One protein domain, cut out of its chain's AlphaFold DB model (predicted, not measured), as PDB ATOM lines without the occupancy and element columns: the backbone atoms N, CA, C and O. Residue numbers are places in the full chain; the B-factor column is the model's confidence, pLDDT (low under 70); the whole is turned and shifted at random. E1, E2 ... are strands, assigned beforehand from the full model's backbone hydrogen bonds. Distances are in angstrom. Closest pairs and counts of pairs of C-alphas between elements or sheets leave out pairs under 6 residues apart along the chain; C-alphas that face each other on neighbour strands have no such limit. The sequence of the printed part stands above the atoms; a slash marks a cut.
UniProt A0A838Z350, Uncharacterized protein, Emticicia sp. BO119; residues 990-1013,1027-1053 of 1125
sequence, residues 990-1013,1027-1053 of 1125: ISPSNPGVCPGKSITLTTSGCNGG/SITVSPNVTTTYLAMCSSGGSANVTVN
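Overview. This is residues 990 to 1013 and 1027 to 1053 of the 1125 residues of an uncharacterized protein of Emticicia sp. BO119 (UniProt A0A838Z350). The model is a narrow rod of two antiparallel two-strand ribbons, E1 with E2 and the hairpin E3 with E4, set loosely opposite each other with few close approaches between them. The opening stretch, residues 990 to 1002, begins beside E1, runs to one end of the rod and folds back there into E1. The printed part has 51 residues with four named strands, E1, E2, E3 and E4 in that order, and no named helix; the class is all strand, though under half of the residues, 24 of 51, are in named elements. It is only just compact, close to loose, with a radius of gyration of the C-alphas of 11.5 A and spans of 35 by 14 by 13 A.

Arrangement. Residues 990 to 991 pair antiparallel with residues 1006 to 1007 of E1, residues 1003 to 1008. E1 is the antiparallel neighbour of E2, residues 1027 to 1030, at 157 degrees between their directions; N 1005 and O 1028 are within hydrogen-bond range at 2.8 A, and C-alphas 1004 and 1029 face each other at 4.1 A. E3, residues 1036 to 1042, and E4, residues 1047 to 1053, form an antiparallel hairpin at 160 degrees; N 1040 and O 1048 are 2.8 A apart, within hydrogen-bond range. E1 and E4 are near each other, as are E2 and E3, each with 5 pairs of C-alphas within 10 A. The closest C-alphas of E1 and E3 are those of Thr 1007 and Ala 1040, 7.5 A apart. E2 and E4 are apart.

Along the chain. E1 begins at C-alpha 1003, (162.967, 212.703, 135.278), and is 16.6 A long; E2 is 10.0 A. E3 is 20.2 A. E4, 19.7 A, ends at C-alpha 1053, (172.500, 207.807, 134.547).

Size, cuts and confidence. The C-alphas of Pro 999 and Gly 1012 are the two farthest apart, 35.1 A. Residues 1014 to 1026 are not printed, and C-alphas 1013 and 1027 are 13.5 A apart across the cut. The links E2 to E3 and E3 to E4 are tight. Mean pLDDT of the printed part is 74.8; 14 residues are under 70, among them residues 1009 to 1013 and 1043 to 1046.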
ATOM      1  N   ILE A 990     159.879 199.211 133.800       77.12
ATOM      2  CA  ILE A 990     160.077 200.642 134.070       77.12
ATOM      3  C   ILE A 990     160.435 201.358 132.765       77.12
ATOM      4  O   ILE A 990     161.333 200.929 132.044       77.12
ATOM      5  N   SER A 991     159.731 202.452 132.471       72.69
ATOM      6  CA  SER A 991     159.982 203.338 131.334       72.69
ATOM      7  C   SER A 991     160.356 204.745 131.823       72.69
ATOM      8  O   SER A 991     159.675 205.259 132.716       72.69
ATOM      9  N   PRO A 992     161.395 205.388 131.258       72.50
ATOM     10  CA  PRO A 992     162.285 204.888 130.205       72.50
ATOM     11  C   PRO A 992     163.202 203.767 130.716       72.50
ATOM     12  O   PRO A 992     163.562 203.762 131.888       72.50
ATOM     13  N   SER A 993     163.615 202.843 129.843       66.44
ATOM     14  CA  SER A 993     164.473 201.705 130.217       66.44
ATOM     15  C   SER A 993     165.956 202.065 130.392       66.44
ATOM     16  O   SER A 993     166.683 201.324 131.047       66.44
ATOM     17  N   ASN A 994     166.408 203.204 129.846       67.50
ATOM     18  CA  ASN A 994     167.753 203.754 130.069       67.50
ATOM     19  C   ASN A 994     167.716 205.294 130.236       67.50
ATOM     20  O   ASN A 994     168.101 206.039 129.331       67.50
ATOM     21  N   PRO A 995     167.159 205.796 131.351       72.38
ATOM     22  CA  PRO A 995     166.936 207.219 131.582       72.38
ATOM     23  C   PRO A 995     168.250 207.953 131.886       72.38
ATOM     24  O   PRO A 995     169.015 207.545 132.758       72.38
ATOM     25  N   GLY A 996     168.497 209.065 131.186       68.38
ATOM     26  CA  GLY A 996     169.695 209.890 131.361       68.38
ATOM     27  C   GLY A 996     169.364 211.366 131.576       68.38
ATOM     28  O   GLY A 996     168.650 211.958 130.770       68.38
ATOM     29  N   VAL A 997     169.917 211.979 132.622       74.00
ATOM     30  CA  VAL A 997     169.543 213.327 133.101       74.00
ATOM     31  C   VAL A 997     170.799 214.139 133.456       74.00
ATOM     32  O   VAL A 997     171.861 213.579 133.721       74.00
ATOM     33  N   CYS A 998     170.717 215.470 133.404       68.56
ATOM     34  CA  CYS A 998     171.797 216.358 133.857       68.56
ATOM     35  C   CYS A 998     171.755 216.508 135.393       68.56
ATOM     36  O   CYS A 998     170.653 216.466 135.946       68.56
ATOM     37  N   PRO A 999     172.894 216.707 136.087       72.75
ATOM     38  CA  PRO A 999     172.932 216.718 137.552       72.75
ATOM     39  C   PRO A 999     171.837 217.609 138.171       72.75
ATOM     40  O   PRO A 999     171.779 218.806 137.893       72.75
ATOM     41  N   GLY A1000     170.944 217.016 138.968       69.69
ATOM     42  CA  GLY A1000     169.889 217.724 139.706       69.69
ATOM     43  C   GLY A1000     168.630 218.106 138.919       69.69
ATOM     44  O   GLY A1000     167.746 218.752 139.480       69.69
ATOM     45  N   LYS A1001     168.501 217.717 137.642       80.50
ATOM     46  CA  LYS A1001     167.242 217.863 136.880       80.50
ATOM     47  C   LYS A1001     166.313 216.668 137.117       80.50
ATOM     48  O   LYS A1001     166.775 215.570 137.394       80.50
ATOM     49  N   SER A1002     165.003 216.876 136.998       80.56
ATOM     50  CA  SER A1002     163.997 215.842 137.266       80.56
ATOM     51  C   SER A1002     163.691 214.966 136.048       80.56
ATOM     52  O   SER A1002     163.542 215.486 134.943       80.56
ATOM     53  N   ILE A1003     163.490 213.664 136.259       81.88
ATOM     54  CA  ILE A1003     162.967 212.703 135.278       81.88
ATOM     55  C   ILE A1003     161.852 211.857 135.901       81.88
ATOM     56  O   ILE A1003     161.930 211.486 137.072       81.88
ATOM     57  N   THR A1004     160.809 211.546 135.128       85.44
ATOM     58  CA  THR A1004     159.704 210.686 135.576       85.44
ATOM     59  C   THR A1004     159.918 209.253 135.105       85.44
ATOM     60  O   THR A1004     160.075 209.003 133.912       85.44
ATOM     61  N   LEU A1005     159.900 208.314 136.048       83.69
ATOM     62  CA  LEU A1005     159.947 206.873 135.830       83.69
ATOM     63  C   LEU A1005     158.542 206.306 136.015       83.69
ATOM     64  O   LEU A1005     157.908 206.550 137.037       83.69
ATOM     65  N   THR A1006     158.053 205.540 135.045       82.81
ATOM     66  CA  THR A1006     156.715 204.933 135.086       82.81
ATOM     67  C   THR A1006     156.825 203.420 135.027       82.81
ATOM     68  O   THR A1006     157.503 202.880 134.157       82.81
ATOM     69  N   THR A1007     156.146 202.734 135.941       74.69
ATOM     70  CA  THR A1007     155.980 201.279 135.929       74.69
ATOM     71  C   THR A1007     154.722 200.862 135.189       74.69
ATOM     72  O   THR A1007     153.658 201.446 135.393       74.69
ATOM     73  N   SER A1008     154.819 199.789 134.411       72.31
ATOM     74  CA  SER A1008     153.663 199.077 133.864       72.31
ATOM     75  C   SER A1008     153.747 197.582 134.200       72.31
ATOM     76  O   SER A1008     154.836 197.065 134.451       72.31
ATOM     77  N   GLY A1009     152.599 196.897 134.274       67.81
ATOM     78  CA  GLY A1009     152.528 195.448 134.540       67.81
ATOM     79  C   GLY A1009     152.055 195.019 135.942       67.81
ATOM     80  O   GLY A1009     151.874 193.827 136.170       67.81
ATOM     81  N   CYS A1010     151.775 195.949 136.866       68.56
ATOM     82  CA  CYS A1010     151.227 195.655 138.207       68.56
ATOM     83  C   CYS A1010     149.697 195.803 138.244       68.56
ATOM     84  O   CYS A1010     149.153 196.740 138.825       68.56
ATOM     85  N   ASN A1011     148.980 194.896 137.575       59.22
ATOM     86  CA  ASN A1011     147.516 194.944 137.525       59.22
ATOM     87  C   ASN A1011     146.902 194.399 138.827       59.22
ATOM     88  O   ASN A1011     146.911 193.187 139.062       59.22
ATOM     89  N   GLY A1012     146.351 195.304 139.647       61.12
ATOM     90  CA  GLY A1012     145.625 194.995 140.888       61.12
ATOM     91  C   GLY A1012     146.465 195.003 142.174       61.12
ATOM     92  O   GLY A1012     145.937 194.659 143.227       61.12
ATOM     93  N   GLY A1013     147.741 195.396 142.108       64.69
ATOM     94  CA  GLY A1013     148.615 195.607 143.269       64.69
ATOM     95  C   GLY A1013     149.117 197.053 143.345       64.69
ATOM     96  O   GLY A1013     149.137 197.771 142.349       64.69
ATOM     97  N   SER A1027     154.025 205.588 138.952       79.56
ATOM     98  CA  SER A1027     155.127 206.433 138.473       79.56
ATOM     99  C   SER A1027     155.730 207.271 139.603       79.56
ATOM    100  O   SER A1027     154.999 207.680 140.505       79.56
ATOM    101  N   ILE A1028     157.026 207.584 139.518       82.81
ATOM    102  CA  ILE A1028     157.740 208.517 140.408       82.81
ATOM    103  C   ILE A1028     158.545 209.535 139.599       82.81
ATOM    104  O   ILE A1028     159.015 209.225 138.508       82.81
ATOM    105  N   THR A1029     158.764 210.732 140.141       82.62
ATOM    106  CA  THR A1029     159.675 211.733 139.562       82.62
ATOM    107  C   THR A1029     160.886 211.905 140.472       82.62
ATOM    108  O   THR A1029     160.738 212.127 141.671       82.62
ATOM    109  N   VAL A1030     162.087 211.789 139.905       81.38
ATOM    110  CA  VAL A1030     163.363 211.761 140.635       81.38
ATOM    111  C   VAL A1030     164.349 212.763 140.041       81.38
ATOM    112  O   VAL A1030     164.342 212.967 138.833       81.38
ATOM    113  N   SER A1031     165.197 213.387 140.868       81.81
ATOM    114  CA  SER A1031     166.178 214.399 140.417       81.81
ATOM    115  C   SER A1031     167.595 214.117 140.940       81.81
ATOM    116  O   SER A1031     168.077 214.834 141.817       81.81
ATOM    117  N   PRO A1032     168.254 213.036 140.489       78.94
ATOM    118  CA  PRO A1032     169.542 212.631 141.047       78.94
ATOM    119  C   PRO A1032     170.702 213.556 140.616       78.94
ATOM    120  O   PRO A1032     170.789 213.979 139.462       78.94
ATOM    121  N   ASN A1033     171.633 213.846 141.539       74.88
ATOM    122  CA  ASN A1033     172.874 214.597 141.256       74.88
ATOM    123  C   ASN A1033     174.037 213.700 140.800       74.88
ATOM    124  O   ASN A1033     175.003 214.195 140.226       74.88
ATOM    125  N   VAL A1034     173.945 212.398 141.062       75.00
ATOM    126  CA  VAL A1034     174.885 211.354 140.635       75.00
ATOM    127  C   VAL A1034     174.083 210.151 140.155       75.00
ATOM    128  O   VAL A1034     172.933 209.983 140.563       75.00
ATOM    129  N   THR A1035     174.665 209.311 139.303       77.00
ATOM    130  CA  THR A1035     173.996 208.104 138.797       77.00
ATOM    131  C   THR A1035     173.434 207.268 139.948       77.00
ATOM    132  O   THR A1035     174.174 206.850 140.835       77.00
ATOM    133  N   THR A1036     172.114 207.070 139.958       79.12
ATOM    134  CA  THR A1036     171.381 206.432 141.064       79.12
ATOM    135  C   THR A1036     170.423 205.379 140.513       79.12
ATOM    136  O   THR A1036     169.718 205.624 139.531       79.12
ATOM    137  N   THR A1037     170.380 204.207 141.146       81.81
ATOM    138  CA  THR A1037     169.474 203.110 140.779       81.81
ATOM    139  C   THR A1037     168.212 203.129 141.632       81.81
ATOM    140  O   THR A1037     168.282 203.158 142.859       81.81
ATOM    141  N   TYR A1038     167.058 203.072 140.969       82.25
ATOM    142  CA  TYR A1038     165.737 203.019 141.587       82.25
ATOM    143  C   TYR A1038     165.110 201.644 141.374       82.25
ATOM    144  O   TYR A1038     165.154 201.104 140.270       82.25
ATOM    145  N   LEU A1039     164.509 201.086 142.424       80.00
ATOM    146  CA  LEU A1039     163.843 199.782 142.425       80.00
ATOM    147  C   LEU A1039     162.339 199.968 142.650       80.00
ATOM    148  O   LEU A1039     161.943 200.527 143.669       80.00
ATOM    149  N   ALA A1040     161.509 199.467 141.737       79.56
ATOM    150  CA  ALA A1040     160.066 199.339 141.915       79.56
ATOM    151  C   ALA A1040     159.699 197.910 142.327       79.56
ATOM    152  O   ALA A1040     160.169 196.940 141.730       79.56
ATOM    153  N   MET A1041     158.809 197.784 143.309       73.69
ATOM    154  CA  MET A1041     158.263 196.516 143.792       73.69
ATOM    155  C   MET A1041     156.737 196.570 143.768       73.69
ATOM    156  O   MET A1041     156.144 197.544 144.229       73.69
ATOM    157  N   CYS A1042     156.100 195.527 143.240       73.19
ATOM    158  CA  CYS A1042     154.647 195.382 143.217       73.19
ATOM    159  C   CYS A1042     154.196 194.476 144.367       73.19
ATOM    160  O   CYS A1042     154.711 193.372 144.541       73.19
ATOM    161  N   SER A1043     153.199 194.911 145.134       66.19
ATOM    162  CA  SER A1043     152.648 194.145 146.269       66.19
ATOM    163  C   SER A1043     151.992 192.815 145.877       66.19
ATOM    164  O   SER A1043     151.865 191.940 146.725       66.19
ATOM    165  N   SER A1044     151.631 192.619 144.602       60.94
ATOM    166  CA  SER A1044     151.165 191.326 144.076       60.94
ATOM    167  C   SER A1044     152.298 190.416 143.570       60.94
ATOM    168  O   SER A1044     152.020 189.434 142.885       60.94
ATOM    169  N   GLY A1045     153.560 190.751 143.862       62.41
ATOM    170  CA  GLY A1045     154.754 190.030 143.415       62.41
ATOM    171  C   GLY A1045     155.364 190.605 142.129       62.41
ATOM    172  O   GLY A1045     154.648 191.008 141.213       62.41
ATOM    173  N   GLY A1046     156.700 190.641 142.073       68.12
ATOM    174  CA  GLY A1046     157.501 191.179 140.964       68.12
ATOM    175  C   GLY A1046     158.241 192.478 141.317       68.12
ATOM    176  O   GLY A1046     157.706 193.352 142.004       68.12
ATOM    177  N   SER A1047     159.479 192.615 140.835       74.69
ATOM    178  CA  SER A1047     160.309 193.814 141.009       74.69
ATOM    179  C   SER A1047     161.088 194.141 139.738       74.69
ATOM    180  O   SER A1047     161.549 193.228 139.057       74.69
ATOM    181  N   ALA A1048     161.291 195.424 139.457       76.62
ATOM    182  CA  ALA A1048     162.174 195.894 138.391       76.62
ATOM    183  C   ALA A1048     163.019 197.057 138.904       76.62
ATOM    184  O   ALA A1048     162.539 197.854 139.705       76.62
ATOM    185  N   ASN A1049     164.264 197.167 138.448       82.44
ATOM    186  CA  ASN A1049     165.108 198.324 138.729       82.44
ATOM    187  C   ASN A1049     165.448 199.076 137.441       82.44
ATOM    188  O   ASN A1049     165.392 198.520 136.346       82.44
ATOM    189  N   VAL A1050     165.767 200.357 137.583       83.00
ATOM    190  CA  VAL A1050     166.314 201.185 136.514       83.00
ATOM    191  C   VAL A1050     167.388 202.097 137.090       83.00
ATOM    192  O   VAL A1050     167.204 202.714 138.142       83.00
ATOM    193  N   THR A1051     168.521 202.189 136.403       79.81
ATOM    194  CA  THR A1051     169.582 203.130 136.756       79.81
ATOM    195  C   THR A1051     169.398 204.411 135.968       79.81
ATOM    196  O   THR A1051     169.431 204.406 134.739       79.81
ATOM    197  N   VAL A1052     169.191 205.511 136.686       79.75
ATOM    198  CA  VAL A1052     169.149 206.844 136.100       79.75
ATOM    199  C   VAL A1052     170.580 207.361 136.023       79.75
ATOM    200  O   VAL A1052     171.178 207.702 137.044       79.75
ATOM    201  N   ASN A1053     171.126 207.392 134.809       73.12
ATOM    202  CA  ASN A1053     172.500 207.807 134.547       73.12
ATOM    203  C   ASN A1053     172.604 209.338 134.530       73.12
ATOM    204  O   ASN A1053     171.894 210.014 133.778       73.12
TER     205      ASN A1053